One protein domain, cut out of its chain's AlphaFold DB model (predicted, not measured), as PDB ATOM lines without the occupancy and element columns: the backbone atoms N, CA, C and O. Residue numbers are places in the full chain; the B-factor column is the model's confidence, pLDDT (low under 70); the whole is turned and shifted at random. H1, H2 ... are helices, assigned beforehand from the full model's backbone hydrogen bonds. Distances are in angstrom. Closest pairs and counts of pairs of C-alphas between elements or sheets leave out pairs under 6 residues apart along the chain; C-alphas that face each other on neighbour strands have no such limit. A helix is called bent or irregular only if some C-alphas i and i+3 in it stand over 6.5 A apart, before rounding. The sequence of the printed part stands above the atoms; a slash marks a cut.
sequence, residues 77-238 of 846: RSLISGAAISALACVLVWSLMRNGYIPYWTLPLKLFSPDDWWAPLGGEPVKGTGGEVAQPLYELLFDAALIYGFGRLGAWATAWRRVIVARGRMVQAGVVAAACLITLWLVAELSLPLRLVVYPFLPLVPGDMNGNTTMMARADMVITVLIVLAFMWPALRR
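This is residues 77 to 238 of the 846 residues of the protein "Predicted protein" of Streptomyces sp. C (UniProt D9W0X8). Two tiers of long helices make a loose frame: H1 and H3 partly side by side in one, H5 and H7 partly side by side in the other, with H1 and H3 apart from H5. Short H4 joins the tiers at one end, and H6 sits between H3 and H7 toward the other, where H2 and the loop of residues 112 to 130 also lie. The printed part has 162 residues with seven named helices, H1 to H7 in chain order, and no named strand; the class is all helix. It is loose, with a radius of gyration of the C-alphas of 19.0 A and spans of 55 by 37 by 22 A.

The longest helix, H7, residues 209 to 236, has a kink of 30 degrees near residue 230. With its residues 224 to 235 alone it touches H5, residues 169 to 188, at a shallow tilt of 22 degrees, opposite ways; the closest C-alphas, of Cys 180 and Phe 231, are 6.4 A apart. With residues 216 to 223 alone it touches H6, residues 194 to 201, at a steep tilt of 48 degrees, closest at Arg 195 and Asp 220, C-alphas 7.4 A apart. The hub is H3, residues 131 to 153, touching three helices. Its residues 132 to 140 touch H6 at a shallow tilt of 28 degrees, opposite ways, closest at the C-alphas of Pro 136 and Val 197, 5.5 A. Its residues 143 to 153 touch H1, residues 77 to 98, at a shallow tilt of 19 degrees, opposite ways, closest at the C-alphas of Ser 86 and Phe 150, 5.6 A. H3 only just touches H2, residues 107 to 111, with 3 pairs of C-alphas within 8 A, the closest those of Leu 109 and Tyr 138, 7.1 A. H1 touches H4, residues 156 to 164, at a steep tilt of 50 degrees, closest at the C-alphas of Ala 83 and Trp 156, 5.7 A. Every O i to N i+4 pair is within hydrogen-bond range in H1, H2, H4 and H5, against 18 of 19 in H3, 2 of 4 in H6 and 22 of 24 in H7.

H7 measures 39.4 A from first to last C-alpha, from (116.070, 135.618, 111.566) to (145.778, 114.538, 126.489). H3 measures 32.4 A, H1 31.3 A from C-alpha 77 at (166.455, 115.343, 103.702), and H5 28.0 A. H6 and H7 are only just irregular: C-alphas 197 and 200 are 6.8 A apart, C-alphas 231 and 234 6.6 A.

The C-alphas of Arg 77 and Gly 207, the two farthest apart, are 59.0 A from each other. The printed part has no cut, and the link from H2 to H3 is long, 19 residues. Residues 206 to 211, of which 209 to 211 belong to H7, stand free. Mean pLDDT of the printed part is 79.9, with 12 residues under 70, among them 121 to 123 and 235 to 238.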
ATOM      1  N   ARG A  77     166.692 114.339 104.748       67.12
ATOM      2  CA  ARG A  77     166.455 115.343 103.702       67.12
ATOM      3  C   ARG A  77     165.561 114.831 102.568       67.12
ATOM      4  O   ARG A  77     164.682 115.578 102.149       67.12
ATOM      5  N   SER A  78     165.746 113.594 102.092       73.44
ATOM      6  CA  SER A  78     164.910 113.028 101.021       73.44
ATOM      7  C   SER A  78     163.520 112.634 101.525       73.44
ATOM      8  O   SER A  78     162.535 112.826 100.814       73.44
ATOM      9  N   LEU A  79     163.417 112.167 102.775       76.88
ATOM     10  CA  LEU A  79     162.132 111.909 103.433       76.88
ATOM     11  C   LEU A  79     161.328 113.203 103.640       76.88
ATOM     12  O   LEU A  79     160.136 113.238 103.338       76.88
ATOM     13  N   ILE A  80     161.978 114.283 104.092       78.56
ATOM     14  CA  ILE A  80     161.347 115.605 104.222       78.56
ATOM     15  C   ILE A  80     160.933 116.148 102.849       78.56
ATOM     16  O   ILE A  80     159.802 116.613 102.711       78.56
ATOM     17  N   SER A  81     161.787 116.061 101.820       78.00
ATOM     18  CA  SER A  81     161.419 116.540 100.482       78.00
ATOM     19  C   SER A  81     160.281 115.726  99.864       78.00
ATOM     20  O   SER A  81     159.387 116.315  99.270       78.00
ATOM     21  N   GLY A  82     160.260 114.400 100.034       80.38
ATOM     22  CA  GLY A  82     159.174 113.546  99.541       80.38
ATOM     23  C   GLY A  82     157.828 113.871 100.196       80.38
ATOM     24  O   GLY A  82     156.828 114.035  99.498       80.38
ATOM     25  N   ALA A  83     157.816 114.050 101.520       83.88
ATOM     26  CA  ALA A  83     156.623 114.459 102.255       83.88
ATOM     27  C   ALA A  83     156.140 115.867 101.855       83.88
ATOM     28  O   ALA A  83     154.943 116.065 101.650       83.88
ATOM     29  N   ALA A  84     157.056 116.828 101.691       84.38
ATOM     30  CA  ALA A  84     156.727 118.191 101.272       84.38
ATOM     31  C   ALA A  84     156.209 118.255  99.824       84.38
ATOM     32  O   ALA A  84     155.226 118.940  99.555       84.38
ATOM     33  N   ILE A  85     156.818 117.507  98.898       84.56
ATOM     34  CA  ILE A  85     156.377 117.425  97.498       84.56
ATOM     35  C   ILE A  85     154.981 116.799  97.408       84.56
ATOM     36  O   ILE A  85     154.142 117.324  96.678       84.56
ATOM     37  N   SER A  86     154.683 115.734  98.165       88.44
ATOM     38  CA  SER A  86     153.334 115.151  98.144       88.44
ATOM     39  C   SER A  86     152.287 116.054  98.813       88.44
ATOM     40  O   SER A  86     151.141 116.058  98.374       88.44
ATOM     41  N   ALA A  87     152.665 116.865  99.809       85.25
ATOM     42  CA  ALA A  87     151.786 117.877 100.398       85.25
ATOM     43  C   ALA A  87     151.471 119.012  99.413       85.25
ATOM     44  O   ALA A  87     150.304 119.349  99.226       85.25
ATOM     45  N   LEU A  88     152.482 119.545  98.718       87.19
ATOM     46  CA  LEU A  88     152.287 120.554  97.671       87.19
ATOM     47  C   LEU A  88     151.456 120.008  96.500       87.19
ATOM     48  O   LEU A  88     150.574 120.704  96.008       87.19
ATOM     49  N   ALA A  89     151.673 118.752  96.096       86.69
ATOM     50  CA  ALA A  89     150.855 118.093  95.079       86.69
ATOM     51  C   ALA A  89     149.397 117.891  95.537       86.69
ATOM     52  O   ALA A  89     148.481 118.139  94.759       86.69
ATOM     53  N   CYS A  90     149.172 117.511  96.800       87.81
ATOM     54  CA  CYS A  90     147.836 117.397  97.387       87.81
ATOM     55  C   CYS A  90     147.094 118.743  97.360       87.81
ATOM     56  O   CYS A  90     145.963 118.807  96.889       87.81
ATOM     57  N   VAL A  91     147.746 119.825  97.807       86.94
ATOM     58  CA  VAL A  91     147.174 121.185  97.804       86.94
ATOM     59  C   VAL A  91     146.927 121.690  96.379       86.94
ATOM     60  O   VAL A  91     145.901 122.315  96.130       86.94
ATOM     61  N   LEU A  92     147.816 121.390  95.427       87.00
ATOM     62  CA  LEU A  92     147.633 121.755  94.020       87.00
ATOM     63  C   LEU A  92     146.418 121.049  93.398       87.00
ATOM     64  O   LEU A  92     145.596 121.709  92.771       87.00
ATOM     65  N   VAL A  93     146.275 119.733  93.592       86.62
ATOM     66  CA  VAL A  93     145.118 118.969  93.091       86.62
ATOM     67  C   VAL A  93     143.820 119.456  93.743       86.62
ATOM     68  O   VAL A  93     142.836 119.674  93.040       86.62
ATOM     69  N   TRP A  94     143.834 119.697  95.056       86.38
ATOM     70  CA  TRP A  94     142.685 120.225  95.795       86.38
ATOM     71  C   TRP A  94     142.266 121.614  95.291       86.38
ATOM     72  O   TRP A  94     141.095 121.842  94.997       86.38
ATOM     73  N   SER A  95     143.229 122.517  95.090       83.00
ATOM     74  CA  SER A  95     142.990 123.861  94.553       83.00
ATOM     75  C   SER A  95     142.452 123.834  93.116       83.00
ATOM     76  O   SER A  95     141.485 124.530  92.812       83.00
ATOM     77  N   LEU A  96     143.008 122.996  92.234       85.62
ATOM     78  CA  LEU A  96     142.505 122.836  90.863       85.62
ATOM     79  C   LEU A  96     141.072 122.278  90.831       85.62
ATOM     80  O   LEU A  96     140.291 122.652  89.960       85.62
ATOM     81  N   MET A  97     140.716 121.418  91.788       81.19
ATOM     82  CA  MET A  97     139.367 120.873  91.940       81.19
ATOM     83  C   MET A  97     138.370 121.918  92.469       81.19
ATOM     84  O   MET A  97     137.336 122.135  91.840       81.19
ATOM     85  N   ARG A  98     138.685 122.607  93.581       78.75
ATOM     86  CA  ARG A  98     137.807 123.635  94.183       78.75
ATOM     87  C   ARG A  98     137.592 124.839  93.257       78.75
ATOM     88  O   ARG A  98     136.500 125.388  93.242       78.75
ATOM     89  N   ASN A  99     138.590 125.205  92.449       81.75
ATOM     90  CA  ASN A  99     138.485 126.277  91.448       81.75
ATOM     91  C   ASN A  99     137.930 125.808  90.080       81.75
ATOM     92  O   ASN A  99     138.011 126.546  89.103       81.75
ATOM     93  N   GLY A 100     137.399 124.583  89.968       77.19
ATOM     94  CA  GLY A 100     136.693 124.108  88.768       77.19
ATOM     95  C   GLY A 100     137.556 123.747  87.547       77.19
ATOM     96  O   GLY A 100     137.006 123.356  86.520       77.19
ATOM     97  N   TYR A 101     138.891 123.810  87.635       81.00
ATOM     98  CA  TYR A 101     139.800 123.452  86.530       81.00
ATOM     99  C   TYR A 101     139.789 121.956  86.181       81.00
ATOM    100  O   TYR A 101     140.197 121.576  85.083       81.00
ATOM    101  N   ILE A 102     139.343 121.103  87.105       79.12
ATOM    102  CA  ILE A 102     139.075 119.684  86.858       79.12
ATOM    103  C   ILE A 102     137.554 119.532  86.708       79.12
ATOM    104  O   ILE A 102     136.865 119.513  87.724       79.12
ATOM    105  N   PRO A 103     136.991 119.437  85.491       73.12
ATOM    106  CA  PRO A 103     135.554 119.239  85.322       73.12
ATOM    107  C   PRO A 103     135.127 117.808  85.699       73.12
ATOM    108  O   PRO A 103     135.941 116.887  85.767       73.12
ATOM    109  N   TYR A 104     133.823 117.616  85.917       75.56
ATOM    110  CA  TYR A 104     133.163 116.319  86.154       75.56
ATOM    111  C   TYR A 104     133.561 115.534  87.421       75.56
ATOM    112  O   TYR A 104     133.080 114.419  87.603       75.56
ATOM    113  N   TRP A 105     134.360 116.080  88.345       78.69
ATOM    114  CA  TRP A 105     134.710 115.371  89.590       78.69
ATOM    115  C   TRP A 105     133.505 115.078  90.503       78.69
ATOM    116  O   TRP A 105     133.525 114.089  91.225       78.69
ATOM    117  N   THR A 106     132.433 115.875  90.427       79.25
ATOM    118  CA  THR A 106     131.150 115.639  91.118       79.25
ATOM    119  C   THR A 106     130.181 114.735  90.343       79.25
ATOM    120  O   THR A 106     129.144 114.344  90.878       79.25
ATOM    121  N   LEU A 107     130.501 114.349  89.100       81.88
ATOM    122  CA  LEU A 107     129.638 113.500  88.268       81.88
ATOM    123  C   LEU A 107     129.362 112.109  88.876       81.88
ATOM    124  O   LEU A 107     128.224 111.658  88.756       81.88
ATOM    125  N   PRO A 108     130.305 111.430  89.570       83.00
ATOM    126  CA  PRO A 108     130.011 110.165  90.241       83.00
ATOM    127  C   PRO A 108     128.935 110.290  91.321       83.00
ATOM    128  O   PRO A 108     128.130 109.379  91.463       83.00
ATOM    129  N   LEU A 109     128.889 111.408  92.061       82.69
ATOM    130  CA  LEU A 109     127.812 111.655  93.022       82.69
ATOM    131  C   LEU A 109     126.471 111.759  92.294       82.69
ATOM    132  O   LEU A 109     125.539 111.034  92.629       82.69
ATOM    133  N   LYS A 110     126.413 112.628  91.277       78.25
ATOM    134  CA  LYS A 110     125.193 112.917  90.513       78.25
ATOM    135  C   LYS A 110     124.626 111.649  89.859       78.25
ATOM    136  O   LYS A 110     123.436 111.396  89.974       78.25
ATOM    137  N   LEU A 111     125.492 110.786  89.316       82.00
ATOM    138  CA  LEU A 111     125.136 109.491  88.715       82.00
ATOM    139  C   LEU A 111     124.572 108.446  89.707       82.00
ATOM    140  O   LEU A 111     123.893 107.514  89.279       82.00
ATOM    141  N   PHE A 112     124.857 108.561  91.009       81.50
ATOM    142  CA  PHE A 112     124.362 107.643  92.051       81.50
ATOM    143  C   PHE A 112     123.265 108.255  92.945       81.50
ATOM    144  O   PHE A 112     122.866 107.647  93.939       81.50
ATOM    145  N   SER A 113     122.760 109.436  92.588       82.19
ATOM    146  CA  SER A 113     121.669 110.145  93.266       82.19
ATOM    147  C   SER A 113     120.470 110.341  92.327       82.19
ATOM    148  O   SER A 113     120.685 110.393  91.120       82.19
ATOM    149  N   PRO A 114     119.234 110.501  92.836       83.62
ATOM    150  CA  PRO A 114     118.093 110.905  92.014       83.62
ATOM    151  C   PRO A 114     118.335 112.241  91.297       83.62
ATOM    152  O   PRO A 114     118.859 113.179  91.902       83.62
ATOM    153  N   ASP A 115     117.898 112.347  90.040       79.06
ATOM    154  CA  ASP A 115     118.018 113.578  89.245       79.06
ATOM    155  C   ASP A 115     117.266 114.761  89.888       79.06
ATOM    156  O   ASP A 115     117.761 115.889  89.865       79.06
ATOM    157  N   ASP A 116     116.140 114.491  90.563       79.94
ATOM    158  CA  ASP A 116     115.290 115.470  91.268       79.94
ATOM    159  C   ASP A 116     116.012 116.267  92.376       79.94
ATOM    160  O   ASP A 116     115.467 117.230  92.916       79.94
ATOM    161  N   TRP A 117     117.224 115.861  92.771       80.69
ATOM    162  CA  TRP A 117     118.030 116.554  93.784       80.69
ATOM    163  C   TRP A 117     118.861 117.715  93.214       80.69
ATOM    164  O   TRP A 117     119.468 118.471  93.979       80.69
ATOM    165  N   TRP A 118     118.903 117.876  91.889       81.38
ATOM    166  CA  TRP A 118     119.791 118.809  91.193       81.38
ATOM    167  C   TRP A 118     119.020 119.779  90.304       81.38
ATOM    168  O   TRP A 118     118.020 119.425  89.682       81.38
ATOM    169  N   ALA A 119     119.508 121.015  90.198       77.81
ATOM    170  CA  ALA A 119     118.977 121.955  89.221       77.81
ATOM    171  C   ALA A 119     119.151 121.402  87.785       77.81
ATOM    172  O   ALA A 119     120.157 120.729  87.513       77.81
ATOM    173  N   PRO A 120     118.225 121.704  86.849       70.56
ATOM    174  CA  PRO A 120     118.314 121.272  85.454       70.56
ATOM    175  C   PRO A 120     119.688 121.535  84.825       70.56
ATOM    176  O   PRO A 120     120.360 122.507  85.164       70.56
ATOM    177  N   LEU A 121     120.100 120.653  83.907       63.69
ATOM    178  CA  LEU A 121     121.471 120.556  83.368       63.69
ATOM    179  C   LEU A 121     122.540 120.134  84.404       63.69
ATOM    180  O   LEU A 121     123.733 120.196  84.116       63.69
ATOM    181  N   GLY A 122     122.128 119.648  85.581       61.78
ATOM    182  CA  GLY A 122     123.030 119.122  86.607       61.78
ATOM    183  C   GLY A 122     123.779 120.217  87.364       61.78
ATOM    184  O   GLY A 122     124.970 120.054  87.644       61.78
ATOM    185  N   GLY A 123     123.101 121.324  87.679       69.06
ATOM    186  CA  GLY A 123     123.660 122.487  88.376       69.06
ATOM    187  C   GLY A 123     123.828 122.303  89.891       69.06
ATOM    188  O   GLY A 123     124.200 121.228  90.372       69.06
ATOM    189  N   GLU A 124     123.571 123.377  90.636       73.75
ATOM    190  CA  GLU A 124     123.541 123.398  92.107       73.75
ATOM    191  C   GLU A 124     122.431 122.486  92.684       73.75
ATOM    192  O   GLU A 124     121.464 122.175  91.977       73.75
ATOM    193  N   PRO A 125     122.537 122.035  93.949       77.00
ATOM    194  CA  PRO A 125     121.517 121.203  94.579       77.00
ATOM    195  C   PRO A 125     120.222 121.986  94.841       77.00
ATOM    196  O   PRO A 125     120.241 123.167  95.201       77.00
ATOM    197  N   VAL A 126     119.078 121.318  94.695       78.06
ATOM    198  CA  VAL A 126     117.766 121.928  94.956       78.06
ATOM    199  C   VAL A 126     117.522 121.984  96.464       78.06
ATOM    200  O   VAL A 126     117.586 120.960  97.149       78.06
ATOM    201  N   LYS A 127     117.229 123.181  96.986       70.44
ATOM    202  CA  LYS A 127     116.986 123.413  98.420       70.44
ATOM    203  C   LYS A 127     115.850 122.536  98.948       70.44
ATOM    204  O   LYS A 127     114.790 122.466  98.332       70.44
ATOM    205  N   GLY A 128     116.064 121.902 100.098       66.94
ATOM    206  CA  GLY A 128     115.114 120.972 100.712       66.94
ATOM    207  C   GLY A 128     115.111 119.558 100.113       66.94
ATOM    208  O   GLY A 128     114.279 118.743 100.507       66.94
ATOM    209  N   THR A 129     116.027 119.236  99.192       77.31
ATOM    210  CA  THR A 129     116.225 117.870  98.671       77.31
ATOM    211  C   THR A 129     117.463 117.200  99.277       77.31
ATOM    212  O   THR A 129     118.296 117.845  99.914       77.31
ATOM    213  N   GLY A 130     117.635 115.894  99.040       76.38
ATOM    214  CA  GLY A 130     118.811 115.154  99.511       76.38
ATOM    215  C   GLY A 130     120.149 115.673  98.963       76.38
ATOM    216  O   GLY A 130     121.180 115.468  99.605       76.38
ATOM    217  N   GLY A 131     120.147 116.389  97.830       77.50
ATOM    218  CA  GLY A 131     121.349 116.966  97.213       77.50
ATOM    219  C   GLY A 131     122.079 117.961  98.119       77.50
ATOM    220  O   GLY A 131     123.309 117.960  98.162       77.50
ATOM    221  N   GLU A 132     121.326 118.735  98.910       78.00
ATOM    222  CA  GLU A 132     121.842 119.761  99.829       78.00
ATOM    223  C   GLU A 132     122.740 119.169 100.934       78.00
ATOM    224  O   GLU A 132     123.688 119.811 101.378       78.00
ATOM    225  N   VAL A 133     122.508 117.907 101.319       79.00
ATOM    226  CA  VAL A 133     123.364 117.146 102.251       79.00
ATOM    227  C   VAL A 133     124.379 116.276 101.503       79.00
ATOM    228  O   VAL A 133     125.530 116.145 101.929       79.00
ATOM    229  N   ALA A 134     123.970 115.665 100.388       81.44
ATOM    230  CA  ALA A 134     124.781 114.700  99.655       81.44
ATOM    231  C   ALA A 134     126.033 115.329  99.022       81.44
ATOM    232  O   ALA A 134     127.094 114.703  99.046       81.44
ATOM    233  N   GLN A 135     125.940 116.564  98.508       83.06
ATOM    234  CA  GLN A 135     127.097 117.274  97.958       83.06
ATOM    235  C   GLN A 135     128.189 117.540  99.009       83.06
ATOM    236  O   GLN A 135     129.266 116.960  98.869       83.06
ATOM    237  N   PRO A 136     127.971 118.332 100.078       81.69
ATOM    238  CA  PRO A 136     129.043 118.661 101.021       81.69
ATOM    239  C   PRO A 136     129.613 117.421 101.734       81.69
ATOM    240  O   PRO A 136     130.791 117.406 102.093       81.69
ATOM    241  N   LEU A 137     128.823 116.348 101.883       83.31
ATOM    242  CA  LEU A 137     129.306 115.061 102.390       83.31
ATOM    243  C   LEU A 137     130.246 114.349 101.400       83.31
ATOM    244  O   LEU A 137     131.280 113.824 101.815       83.31
ATOM    245  N   TYR A 138     129.923 114.338 100.103       83.94
ATOM    246  CA  TYR A 138     130.791 113.784  99.057       83.94
ATOM    247  C   TYR A 138     132.110 114.551  98.942       83.94
ATOM    248  O   TYR A 138     133.173 113.935  98.887       83.94
ATOM    249  N   GLU A 139     132.048 115.884  98.965       84.94
ATOM    250  CA  GLU A 139     133.226 116.755  98.943       84.94
ATOM    251  C   GLU A 139     134.159 116.450 100.130       84.94
ATOM    252  O   GLU A 139     135.347 116.190  99.939       84.94
ATOM    253  N   LEU A 140     133.607 116.357 101.348       85.38
ATOM    254  CA  LEU A 140     134.360 116.013 102.559       85.38
ATOM    255  C   LEU A 140     134.982 114.601 102.501       85.38
ATOM    256  O   LEU A 140     136.106 114.397 102.968       85.38
ATOM    257  N   LEU A 141     134.275 113.622 101.926       86.44
ATOM    258  CA  LEU A 141     134.795 112.264 101.714       86.44
ATOM    259  C   LEU A 141     135.923 112.233 100.672       86.44
ATOM    260  O   LEU A 141     136.897 111.496 100.853       86.44
ATOM    261  N   PHE A 142     135.818 113.033  99.609       84.69
ATOM    262  CA  PHE A 142     136.841 113.130  98.571       84.69
ATOM    263  C   PHE A 142     138.115 113.799  99.104       84.69
ATOM    264  O   PHE A 142     139.207 113.258  98.926       84.69
ATOM    265  N   ASP A 143     137.986 114.900  99.847       84.50
ATOM    266  CA  ASP A 143     139.110 115.581 100.499       84.50
ATOM    267  C   ASP A 143     139.825 114.655 101.501       84.50
ATOM    268  O   ASP A 143     141.056 114.559 101.512       84.50
ATOM    269  N   ALA A 144     139.069 113.884 102.292       85.94
ATOM    270  CA  ALA A 144     139.632 112.878 103.193       85.94
ATOM    271  C   ALA A 144     140.385 111.760 102.438       85.94
ATOM    272  O   ALA A 144     141.465 111.338 102.868       85.94
ATOM    273  N   ALA A 145     139.856 111.298 101.299       87.81
ATOM    274  CA  ALA A 145     140.513 110.308 100.446       87.81
ATOM    275  C   ALA A 145     141.794 110.859  99.790       87.81
ATOM    276  O   ALA A 145     142.805 110.151  99.726       87.81
ATOM    277  N   LEU A 146     141.784 112.128  99.368       86.88
ATOM    278  CA  LEU A 146     142.932 112.833  98.799       86.88
ATOM    279  C   LEU A 146     144.072 112.941  99.826       86.88
ATOM    280  O   LEU A 146     145.194 112.500  99.559       86.88
ATOM    281  N   ILE A 147     143.765 113.424 101.036       86.81
ATOM    282  CA  ILE A 147     144.718 113.534 102.152       86.81
ATOM    283  C   ILE A 147     145.281 112.153 102.529       86.81
ATOM    284  O   ILE A 147     146.493 112.010 102.719       86.81
ATOM    285  N   TYR A 148     144.442 111.111 102.587       87.00
ATOM    286  CA  TYR A 148     144.898 109.742 102.851       87.00
ATOM    287  C   TYR A 148     145.850 109.223 101.758       87.00
ATOM    288  O   TYR A 148     146.907 108.664 102.069       87.00
ATOM    289  N   GLY A 149     145.508 109.429 100.483       86.62
ATOM    290  CA  GLY A 149     146.313 109.001  99.338       86.62
ATOM    291  C   GLY A 149     147.690 109.667  99.304       86.62
ATOM    292  O   GLY A 149     148.715 108.979  99.313       86.62
ATOM    293  N   PHE A 150     147.735 111.000  99.338       86.19
ATOM    294  CA  PHE A 150     148.991 111.759  99.301       86.19
ATOM    295  C   PHE A 150     149.821 111.621 100.586       86.19
ATOM    296  O   PHE A 150     151.057 111.617 100.511       86.19
ATOM    297  N   GLY A 151     149.179 111.416 101.741       83.00
ATOM    298  CA  GLY A 151     149.859 111.110 103.002       83.00
ATOM    299  C   GLY A 151     150.488 109.714 103.040       83.00
ATOM    300  O   GLY A 151     151.561 109.531 103.627       83.00
ATOM    301  N   ARG A 152     149.876 108.734 102.358       82.44
ATOM    302  CA  ARG A 152     150.459 107.401 102.147       82.44
ATOM    303  C   ARG A 152     151.622 107.447 101.153       82.44
ATOM    304  O   ARG A 152     152.674 106.889 101.453       82.44
ATOM    305  N   LEU A 153     151.454 108.125 100.016       81.25
ATOM    306  CA  LEU A 153     152.488 108.254  98.976       81.25
ATOM    307  C   LEU A 153     153.723 109.030  99.461       81.25
ATOM    308  O   LEU A 153     154.845 108.626  99.175       81.25
ATOM    309  N   GLY A 154     153.536 110.099 100.242       77.12
ATOM    310  CA  GLY A 154     154.631 110.872 100.846       77.12
ATOM    311  C   GLY A 154     155.233 110.268 102.117       77.12
ATOM    312  O   GLY A 154     156.030 110.932 102.776       77.12
ATOM    313  N   ALA A 155     154.815 109.060 102.515       79.62
ATOM    314  CA  ALA A 155     155.240 108.384 103.742       79.62
ATOM    315  C   ALA A 155     155.152 109.258 105.019       79.62
ATOM    316  O   ALA A 155     155.987 109.134 105.924       79.62
ATOM    317  N   TRP A 156     154.137 110.129 105.132       78.06
ATOM    318  CA  TRP A 156     154.058 111.160 106.186       78.06
ATOM    319  C   TRP A 156     154.131 110.582 107.605       78.06
ATOM    320  O   TRP A 156     154.764 111.170 108.477       78.06
ATOM    321  N   ALA A 157     153.573 109.390 107.839       76.00
ATOM    322  CA  ALA A 157     153.674 108.702 109.129       76.00
ATOM    323  C   ALA A 157     155.128 108.364 109.527       76.00
ATOM    324  O   ALA A 157     155.466 108.350 110.711       76.00
ATOM    325  N   THR A 158     156.013 108.103 108.562       74.62
ATOM    326  CA  THR A 158     157.446 107.863 108.806       74.62
ATOM    327  C   THR A 158     158.207 109.175 108.979       74.62
ATOM    328  O   THR A 158     159.001 109.268 109.915       74.62
ATOM    329  N   ALA A 159     157.900 110.209 108.187       77.94
ATOM    330  CA  ALA A 159     158.451 111.552 108.387       77.94
ATOM    331  C   ALA A 159     158.088 112.121 109.777       77.94
ATOM    332  O   ALA A 159     158.965 112.591 110.500       77.94
ATOM    333  N   TRP A 160     156.832 111.977 110.214       75.94
ATOM    334  CA  TRP A 160     156.373 112.366 111.552       75.94
ATOM    335  C   TRP A 160     157.171 111.665 112.660       75.94
ATOM    336  O   TRP A 160     157.684 112.316 113.571       75.94
ATOM    337  N   ARG A 161     157.338 110.337 112.558       75.38
ATOM    338  CA  ARG A 161     158.092 109.536 113.539       75.38
ATOM    339  C   ARG A 161     159.590 109.856 113.569       75.38
ATOM    340  O   ARG A 161     160.140 109.932 114.661       75.38
ATOM    341  N   ARG A 162     160.251 110.042 112.418       70.81
ATOM    342  CA  ARG A 162     161.697 110.341 112.377       70.81
ATOM    343  C   ARG A 162     162.011 111.801 112.722       70.81
ATOM    344  O   ARG A 162     162.943 112.047 113.474       70.81
ATOM    345  N   VAL A 163     161.229 112.767 112.232       73.19
ATOM    346  CA  VAL A 163     161.586 114.200 112.297       73.19
ATOM    347  C   VAL A 163     160.893 114.948 113.438       73.19
ATOM    348  O   VAL A 163     161.529 115.765 114.102       73.19
ATOM    349  N   ILE A 164     159.603 114.695 113.682       72.44
ATOM    350  CA  ILE A 164     158.790 115.493 114.621       72.44
ATOM    351  C   ILE A 164     158.783 114.857 116.016       72.44
ATOM    352  O   ILE A 164     158.995 115.550 117.009       72.44
ATOM    353  N   VAL A 165     158.627 113.531 116.111       74.31
ATOM    354  CA  VAL A 165     158.676 112.810 117.398       74.31
ATOM    355  C   VAL A 165     160.074 112.870 118.030       74.31
ATOM    356  O   VAL A 165     160.181 113.103 119.232       74.31
ATOM    357  N   ALA A 166     161.144 112.737 117.237       68.69
ATOM    358  CA  ALA A 166     162.524 112.784 117.737       68.69
ATOM    359  C   ALA A 166     162.936 114.153 118.317       68.69
ATOM    360  O   ALA A 166     163.845 114.220 119.139       68.69
ATOM    361  N   ARG A 167     162.253 115.241 117.932       71.06
ATOM    362  CA  ARG A 167     162.499 116.607 118.441       71.06
ATOM    363  C   ARG A 167     161.704 116.949 119.712       71.06
ATOM    364  O   ARG A 167     161.781 118.072 120.202       71.06
ATOM    365  N   GLY A 168     160.982 115.981 120.279       74.44
ATOM    366  CA  GLY A 168     160.358 116.086 121.597       74.44
ATOM    367  C   GLY A 168     158.987 116.776 121.631       74.44
ATOM    368  O   GLY A 168     158.492 117.332 120.650       74.44
ATOM    369  N   ARG A 169     158.351 116.721 122.810       73.31
ATOM    370  CA  ARG A 169     156.924 117.050 122.999       73.31
ATOM    371  C   ARG A 169     156.532 118.481 122.633       73.31
ATOM    372  O   ARG A 169     155.430 118.674 122.136       73.31
ATOM    373  N   MET A 170     157.415 119.465 122.818       74.75
ATOM    374  CA  MET A 170     157.111 120.855 122.447       74.75
ATOM    375  C   MET A 170     156.995 121.035 120.926       74.75
ATOM    376  O   MET A 170     156.107 121.741 120.461       74.75
ATOM    377  N   VAL A 171     157.828 120.341 120.140       78.62
ATOM    378  CA  VAL A 171     157.747 120.376 118.669       78.62
ATOM    379  C   VAL A 171     156.518 119.611 118.175       78.62
ATOM    380  O   VAL A 171     155.833 120.084 117.273       78.62
ATOM    381  N   GLN A 172     156.173 118.486 118.812       78.69
ATOM    382  CA  GLN A 172     154.908 117.785 118.550       78.69
ATOM    383  C   GLN A 172     153.696 118.699 118.791       78.69
ATOM    384  O   GLN A 172     152.867 118.850 117.898       78.69
ATOM    385  N   ALA A 173     153.615 119.342 119.961       80.38
ATOM    386  CA  ALA A 173     152.538 120.273 120.301       80.38
ATOM    387  C   ALA A 173     152.468 121.464 119.333       80.38
ATOM    388  O   ALA A 173     151.380 121.788 118.866       80.38
ATOM    389  N   GLY A 174     153.606 122.066 118.969       82.75
ATOM    390  CA  GLY A 174     153.650 123.171 118.007       82.75
ATOM    391  C   GLY A 174     153.115 122.795 116.620       82.75
ATOM    392  O   GLY A 174     152.320 123.539 116.051       82.75
ATOM    393  N   VAL A 175     153.479 121.619 116.091       83.06
ATOM    394  CA  VAL A 175     152.972 121.166 114.781       83.06
ATOM    395  C   VAL A 175     151.497 120.751 114.853       83.06
ATOM    396  O   VAL A 175     150.745 121.055 113.931       83.06
ATOM    397  N   VAL A 176     151.046 120.121 115.947       84.50
ATOM    398  CA  VAL A 176     149.617 119.809 116.161       84.50
ATOM    399  C   VAL A 176     148.782 121.090 116.268       84.50
ATOM    400  O   VAL A 176     147.719 121.169 115.656       84.50
ATOM    401  N   ALA A 177     149.272 122.114 116.973       84.56
ATOM    402  CA  ALA A 177     148.612 123.414 117.070       84.56
ATOM    403  C   ALA A 177     148.543 124.126 115.707       84.56
ATOM    404  O   ALA A 177     147.478 124.608 115.330       84.56
ATOM    405  N   ALA A 178     149.632 124.125 114.930       85.31
ATOM    406  CA  ALA A 178     149.638 124.675 113.573       85.31
ATOM    407  C   ALA A 178     148.643 123.947 112.648       85.31
ATOM    408  O   ALA A 178     147.873 124.595 111.945       85.31
ATOM    409  N   ALA A 179     148.593 122.611 112.692       84.50
ATOM    410  CA  ALA A 179     147.631 121.822 111.922       84.50
ATOM    411  C   ALA A 179     146.172 122.075 112.351       84.50
ATOM    412  O   ALA A 179     145.285 122.148 111.499       84.50
ATOM    413  N   CYS A 180     145.921 122.268 113.650       86.31
ATOM    414  CA  CYS A 180     144.610 122.653 114.166       86.31
ATOM    415  C   CYS A 180     144.202 124.053 113.678       86.31
ATOM    416  O   CYS A 180     143.082 124.220 113.207       86.31
ATOM    417  N   LEU A 181     145.105 125.042 113.726       86.75
ATOM    418  CA  LEU A 181     144.850 126.401 113.225       86.75
ATOM    419  C   LEU A 181     144.574 126.419 111.715       86.75
ATOM    420  O   LEU A 181     143.639 127.082 111.280       86.75
ATOM    421  N   ILE A 182     145.330 125.648 110.926       85.12
ATOM    422  CA  ILE A 182     145.090 125.488 109.484       85.12
ATOM    423  C   ILE A 182     143.718 124.848 109.234       85.12
ATOM    424  O   ILE A 182     142.970 125.324 108.389       85.12
ATOM    425  N   THR A 183     143.345 123.815 109.998       83.75
ATOM    426  CA  THR A 183     142.030 123.159 109.876       83.75
ATOM    427  C   THR A 183     140.889 124.118 110.232       83.75
ATOM    428  O   THR A 183     139.893 124.176 109.517       83.75
ATOM    429  N   LEU A 184     141.042 124.907 111.300       85.62
ATOM    430  CA  LEU A 184     140.072 125.931 111.695       85.62
ATOM    431  C   LEU A 184     139.942 127.034 110.640       85.62
ATOM    432  O   LEU A 184     138.823 127.423 110.333       85.62
ATOM    433  N   TRP A 185     141.045 127.491 110.039       86.06
ATOM    434  CA  TRP A 185     141.005 128.460 108.938       86.06
ATOM    435  C   TRP A 185     140.296 127.896 107.695       86.06
ATOM    436  O   TRP A 185     139.420 128.549 107.140       86.06
ATOM    437  N   LEU A 186     140.578 126.649 107.311       81.75
ATOM    438  CA  LEU A 186     139.930 125.992 106.166       81.75
ATOM    439  C   LEU A 186     138.423 125.747 106.375       81.75
ATOM    440  O   LEU A 186     137.663 125.773 105.409       81.75
ATOM    441  N   VAL A 187     137.977 125.522 107.616       81.44
ATOM    442  CA  VAL A 187     136.545 125.457 107.973       81.44
ATOM    443  C   VAL A 187     135.931 126.863 108.082       81.44
ATOM    444  O   VAL A 187     134.762 127.049 107.738       81.44
ATOM    445  N   ALA A 188     136.710 127.867 108.504       77.56
ATOM    446  CA  ALA A 188     136.285 129.266 108.538       77.56
ATOM    447  C   ALA A 188     135.964 129.790 107.126       77.56
ATOM    448  O   ALA A 188     134.870 130.301 106.901       77.56
ATOM    449  N   GLU A 189     136.874 129.558 106.179       77.25
ATOM    450  CA  GLU A 189     136.830 129.992 104.772       77.25
ATOM    451  C   GLU A 189     135.959 129.083 103.871       77.25
ATOM    452  O   GLU A 189     136.150 129.037 102.658       77.25
ATOM    453  N   LEU A 190     135.065 128.265 104.456       63.66
ATOM    454  CA  LEU A 190     134.184 127.290 103.773       63.66
ATOM    455  C   LEU A 190     134.896 126.340 102.772       63.66
ATOM    456  O   LEU A 190     134.263 125.678 101.946       63.66
ATOM    457  N   SER A 191     136.222 126.234 102.864       65.38
ATOM    458  CA  SER A 191     137.060 125.436 101.969       65.38
ATOM    459  C   SER A 191     136.986 123.948 102.309       65.38
ATOM    460  O   SER A 191     137.021 123.120 101.405       65.38
ATOM    461  N   LEU A 192     136.795 123.625 103.594       74.00
ATOM    462  CA  LEU A 192     136.289 122.334 104.059       74.00
ATOM    463  C   LEU A 192     134.781 122.466 104.357       74.00
ATOM    464  O   LEU A 192     134.418 123.175 105.302       74.00
ATOM    465  N   PRO A 193     133.886 121.761 103.639       74.50
ATOM    466  CA  PRO A 193     132.432 121.949 103.724       74.50
ATOM    467  C   PRO A 193     131.779 121.358 104.991       74.50
ATOM    468  O   PRO A 193     130.577 121.111 105.023       74.50
ATOM    469  N   LEU A 194     132.537 121.165 106.076       74.56
ATOM    470  CA  LEU A 194     132.063 120.583 107.340       74.56
ATOM    471  C   LEU A 194     130.861 121.340 107.935       74.56
ATOM    472  O   LEU A 194     129.937 120.719 108.452       74.56
ATOM    473  N   ARG A 195     130.847 122.673 107.819       78.38
ATOM    474  CA  ARG A 195     129.702 123.523 108.189       78.38
ATOM    475  C   ARG A 195     128.461 123.225 107.348       78.38
ATOM    476  O   ARG A 195     127.377 123.063 107.896       78.38
ATOM    477  N   LEU A 196     128.645 123.080 106.036       79.38
ATOM    478  CA  LEU A 196     127.576 122.789 105.077       79.38
ATOM    479  C   LEU A 196     126.994 121.379 105.263       79.38
ATOM    480  O   LEU A 196     125.819 121.177 104.994       79.38
ATOM    481  N   VAL A 197     127.765 120.424 105.802       78.44
ATOM    482  CA  VAL A 197     127.230 119.121 106.245       78.44
ATOM    483  C   VAL A 197     126.346 119.255 107.493       78.44
ATOM    484  O   VAL A 197     125.411 118.479 107.651       78.44
ATOM    485  N   VAL A 198     126.618 120.210 108.392       79.81
ATOM    486  CA  VAL A 198     125.903 120.347 109.679       79.81
ATOM    487  C   VAL A 198     124.659 121.233 109.580       79.81
ATOM    488  O   VAL A 198     123.647 120.913 110.201       79.81
ATOM    489  N   TYR A 199     124.703 122.331 108.818       81.62
ATOM    490  CA  TYR A 199     123.603 123.304 108.758       81.62
ATOM    491  C   TYR A 199     122.229 122.713 108.367       81.62
ATOM    492  O   TYR A 199     121.259 123.092 109.024       81.62
ATOM    493  N   PRO A 200     122.101 121.759 107.418       77.62
ATOM    494  CA  PRO A 200     120.809 121.148 107.074       77.62
ATOM    495  C   PRO A 200     120.162 120.323 108.199       77.62
ATOM    496  O   PRO A 200     118.978 120.009 108.121       77.62
ATOM    497  N   PHE A 201     120.915 119.966 109.247       78.31
ATOM    498  CA  PHE A 201     120.400 119.253 110.424       78.31
ATOM    499  C   PHE A 201     120.048 120.186 111.596       78.31
ATOM    500  O   PHE A 201     119.650 119.710 112.661       78.31
ATOM    501  N   LEU A 202     120.196 121.507 111.437       80.56
ATOM    502  CA  LEU A 202     119.754 122.473 112.441       80.56
ATOM    503  C   LEU A 202     118.236 122.703 112.318       80.56
ATOM    504  O   LEU A 202     117.750 122.928 111.210       80.56
ATOM    505  N   PRO A 203     117.474 122.708 113.430       78.12
ATOM    506  CA  PRO A 203     116.051 123.042 113.421       78.12
ATOM    507  C   PRO A 203     115.867 124.559 113.255       78.12
ATOM    508  O   PRO A 203     115.625 125.285 114.218       78.12
ATOM    509  N   LEU A 204     116.047 125.039 112.024       80.25
ATOM    510  CA  LEU A 204     115.871 126.436 111.640       80.25
ATOM    511  C   LEU A 204     114.375 126.750 111.500       80.25
ATOM    512  O   LEU A 204     113.643 126.032 110.821       80.25
ATOM    513  N   VAL A 205     113.917 127.830 112.134       80.44
ATOM    514  CA  VAL A 205     112.504 128.236 112.152       80.44
ATOM    515  C   VAL A 205     112.252 129.257 111.037       80.44
ATOM    516  O   VAL A 205     112.866 130.328 111.058       80.44
ATOM    517  N   PRO A 206     111.366 128.992 110.058       77.44
ATOM    518  CA  PRO A 206     111.026 129.973 109.031       77.44
ATOM    519  C   PRO A 206     110.502 131.278 109.650       77.44
ATOM    520  O   PRO A 206     109.584 131.260 110.464       77.44
ATOM    521  N   GLY A 207     111.096 132.410 109.267       75.88
ATOM    522  CA  GLY A 207     110.731 133.747 109.757       75.88
ATOM    523  C   GLY A 207     111.555 134.273 110.943       75.88
ATOM    524  O   GLY A 207     111.747 135.483 111.027       75.88
ATOM    525  N   ASP A 208     112.118 133.421 111.809       81.50
ATOM    526  CA  ASP A 208     112.938 133.892 112.940       81.50
ATOM    527  C   ASP A 208     114.411 134.091 112.545       81.50
ATOM    528  O   ASP A 208     115.276 133.230 112.727       81.50
ATOM    529  N   MET A 209     114.716 135.268 112.000       77.50
ATOM    530  CA  MET A 209     116.070 135.618 111.566       77.50
ATOM    531  C   MET A 209     117.082 135.707 112.729       77.50
ATOM    532  O   MET A 209     118.271 135.456 112.520       77.50
ATOM    533  N   ASN A 210     116.641 136.019 113.954       80.25
ATOM    534  CA  ASN A 210     117.522 136.208 115.113       80.25
ATOM    535  C   ASN A 210     117.772 134.888 115.873       80.25
ATOM    536  O   ASN A 210     118.902 134.579 116.263       80.25
ATOM    537  N   GLY A 211     116.746 134.047 116.016       82.12
ATOM    538  CA  GLY A 211     116.890 132.674 116.500       82.12
ATOM    539  C   GLY A 211     117.762 131.834 115.567       82.12
ATOM    540  O   GLY A 211     118.695 131.180 116.029       82.12
ATOM    541  N   ASN A 212     117.554 131.920 114.250       82.50
ATOM    542  CA  ASN A 212     118.354 131.166 113.279       82.50
ATOM    543  C   ASN A 212     119.832 131.585 113.272       82.50
ATOM    544  O   ASN A 212     120.709 130.721 113.304       82.50
ATOM    545  N   THR A 213     120.136 132.887 113.285       82.75
ATOM    546  CA  THR A 213     121.531 133.368 113.322       82.75
ATOM    547  C   THR A 213     122.233 133.004 114.631       82.75
ATOM    548  O   THR A 213     123.369 132.525 114.602       82.75
ATOM    549  N   THR A 214     121.562 133.129 115.781       83.44
ATOM    550  CA  THR A 214     122.134 132.688 117.065       83.44
ATOM    551  C   THR A 214     122.271 131.162 117.164       83.44
ATOM    552  O   THR A 214     123.221 130.679 117.783       83.44
ATOM    553  N   MET A 215     121.399 130.386 116.514       83.38
ATOM    554  CA  MET A 215     121.513 128.925 116.416       83.38
ATOM    555  C   MET A 215     122.687 128.494 115.523       83.38
ATOM    556  O   MET A 215     123.465 127.624 115.920       83.38
ATOM    557  N   MET A 216     122.885 129.141 114.371       82.12
ATOM    558  CA  MET A 216     124.051 128.918 113.507       82.12
ATOM    559  C   MET A 216     125.364 129.284 114.213       82.12
ATOM    560  O   MET A 216     126.298 128.485 114.208       82.12
ATOM    561  N   ALA A 217     125.422 130.420 114.915       84.06
ATOM    562  CA  ALA A 217     126.597 130.810 115.701       84.06
ATOM    563  C   ALA A 217     126.929 129.802 116.824       84.06
ATOM    564  O   ALA A 217     128.100 129.515 117.082       84.06
ATOM    565  N   ARG A 218     125.911 129.206 117.466       85.69
ATOM    566  CA  ARG A 218     126.098 128.105 118.430       85.69
ATOM    567  C   ARG A 218     126.621 126.836 117.756       85.69
ATOM    568  O   ARG A 218     127.522 126.202 118.305       85.69
ATOM    569  N   ALA A 219     126.099 126.475 116.584       84.25
ATOM    570  CA  ALA A 219     126.585 125.329 115.816       84.25
ATOM    571  C   ALA A 219     128.063 125.501 115.428       84.25
ATOM    572  O   ALA A 219     128.865 124.598 115.652       84.25
ATOM    573  N   ASP A 220     128.449 126.689 114.962       84.00
ATOM    574  CA  ASP A 220     129.835 127.044 114.648       84.00
ATOM    575  C   ASP A 220     130.771 126.984 115.855       84.00
ATOM    576  O   ASP A 220     131.889 126.465 115.755       84.00
ATOM    577  N   MET A 221     130.314 127.462 117.014       85.00
ATOM    578  CA  MET A 221     131.055 127.328 118.266       85.00
ATOM    579  C   MET A 221     131.256 125.851 118.634       85.00
ATOM    580  O   MET A 221     132.366 125.457 118.992       85.00
ATOM    581  N   VAL A 222     130.223 125.012 118.502       86.81
ATOM    582  CA  VAL A 222     130.308 123.566 118.771       86.81
ATOM    583  C   VAL A 222     131.247 122.865 117.784       86.81
ATOM    584  O   VAL A 222     132.111 122.110 118.225       86.81
ATOM    585  N   ILE A 223     131.158 123.146 116.480       86.19
ATOM    586  CA  ILE A 223     132.074 122.611 115.455       86.19
ATOM    587  C   ILE A 223     133.524 122.997 115.787       86.19
ATOM    588  O   ILE A 223     134.403 122.134 115.823       86.19
ATOM    589  N   THR A 224     133.767 124.269 116.110       85.75
ATOM    590  CA  THR A 224     135.088 124.791 116.498       85.75
ATOM    591  C   THR A 224     135.644 124.070 117.730       85.75
ATOM    592  O   THR A 224     136.783 123.597 117.715       85.75
ATOM    593  N   VAL A 225     134.834 123.921 118.785       87.75
ATOM    594  CA  VAL A 225     135.217 123.210 120.016       87.75
ATOM    595  C   VAL A 225     135.485 121.727 119.747       87.75
ATOM    596  O   VAL A 225     136.456 121.190 120.279       87.75
ATOM    597  N   LEU A 226     134.691 121.065 118.899       88.25
ATOM    598  CA  LEU A 226     134.900 119.661 118.528       88.25
ATOM    599  C   LEU A 226     136.191 119.455 117.723       88.25
ATOM    600  O   LEU A 226     136.906 118.490 117.990       88.25
ATOM    601  N   ILE A 227     136.539 120.364 116.803       86.44
ATOM    602  CA  ILE A 227     137.824 120.332 116.080       86.44
ATOM    603  C   ILE A 227     138.986 120.474 117.071       86.44
ATOM    604  O   ILE A 227     139.869 119.616 117.111       86.44
ATOM    605  N   VAL A 228     138.969 121.506 117.923       87.38
ATOM    606  CA  VAL A 228     140.026 121.726 118.928       87.38
ATOM    607  C   VAL A 228     140.147 120.525 119.871       87.38
ATOM    608  O   VAL A 228     141.255 120.052 120.130       87.38
ATOM    609  N   LEU A 229     139.025 119.969 120.335       87.06
ATOM    610  CA  LEU A 229     139.006 118.784 121.189       87.06
ATOM    611  C   LEU A 229     139.578 117.553 120.472       87.06
ATOM    612  O   LEU A 229     140.356 116.820 121.078       87.06
ATOM    613  N   ALA A 230     139.261 117.339 119.192       86.38
ATOM    614  CA  ALA A 230     139.778 116.218 118.405       86.38
ATOM    615  C   ALA A 230     141.305 116.284 118.207       86.38
ATOM    616  O   ALA A 230     141.972 115.253 118.313       86.38
ATOM    617  N   PHE A 231     141.872 117.477 117.993       84.62
ATOM    618  CA  PHE A 231     143.327 117.679 117.922       84.62
ATOM    619  C   PHE A 231     144.008 117.599 119.304       84.62
ATOM    620  O   PHE A 231     145.127 117.094 119.411       84.62
ATOM    621  N   MET A 232     143.334 118.023 120.380       81.69
ATOM    622  CA  MET A 232     143.851 117.949 121.757       81.69
ATOM    623  C   MET A 232     143.764 116.545 122.378       81.69
ATOM    624  O   MET A 232     144.619 116.169 123.179       81.69
ATOM    625  N   TRP A 233     142.775 115.733 122.003       79.62
ATOM    626  CA  TRP A 233     142.552 114.371 122.504       79.62
ATOM    627  C   TRP A 233     143.780 113.438 122.414       79.62
ATOM    628  O   TRP A 233     144.120 112.829 123.433       79.62
ATOM    629  N   PRO A 234     144.510 113.326 121.281       72.25
ATOM    630  CA  PRO A 234     145.736 112.526 121.214       72.25
ATOM    631  C   PRO A 234     146.905 113.108 122.028       72.25
ATOM    632  O   PRO A 234     147.823 112.359 122.352       72.25
ATOM    633  N   ALA A 235     146.882 114.397 122.386       68.56
ATOM    634  CA  ALA A 235     147.880 115.010 123.268       68.56
ATOM    635  C   ALA A 235     147.548 114.812 124.763       68.56
ATOM    636  O   ALA A 235     148.449 114.576 125.569       68.56
ATOM    637  N   LEU A 236     146.260 114.849 125.134       64.69
ATOM    638  CA  LEU A 236     145.778 114.538 126.489       64.69
ATOM    639  C   LEU A 236     145.887 113.044 126.823       64.69
ATOM    640  O   LEU A 236     146.117 112.681 127.980       64.69
ATOM    641  N   ARG A 237     145.757 112.164 125.822       67.12
ATOM    642  CA  ARG A 237     146.029 110.732 125.969       67.12
ATOM    643  C   ARG A 237     147.514 110.494 126.245       67.12
ATOM    644  O   ARG A 237     148.307 110.264 125.335       67.12
ATOM    645  N   ARG A 238     147.872 110.447 127.535       57.09
ATOM    646  CA  ARG A 238     149.115 109.809 127.997       57.09
ATOM    647  C   ARG A 238     149.229 108.435 127.313       57.09
ATOM    648  O   ARG A 238     148.298 107.639 127.447       57.09
TER     649      ARG A 238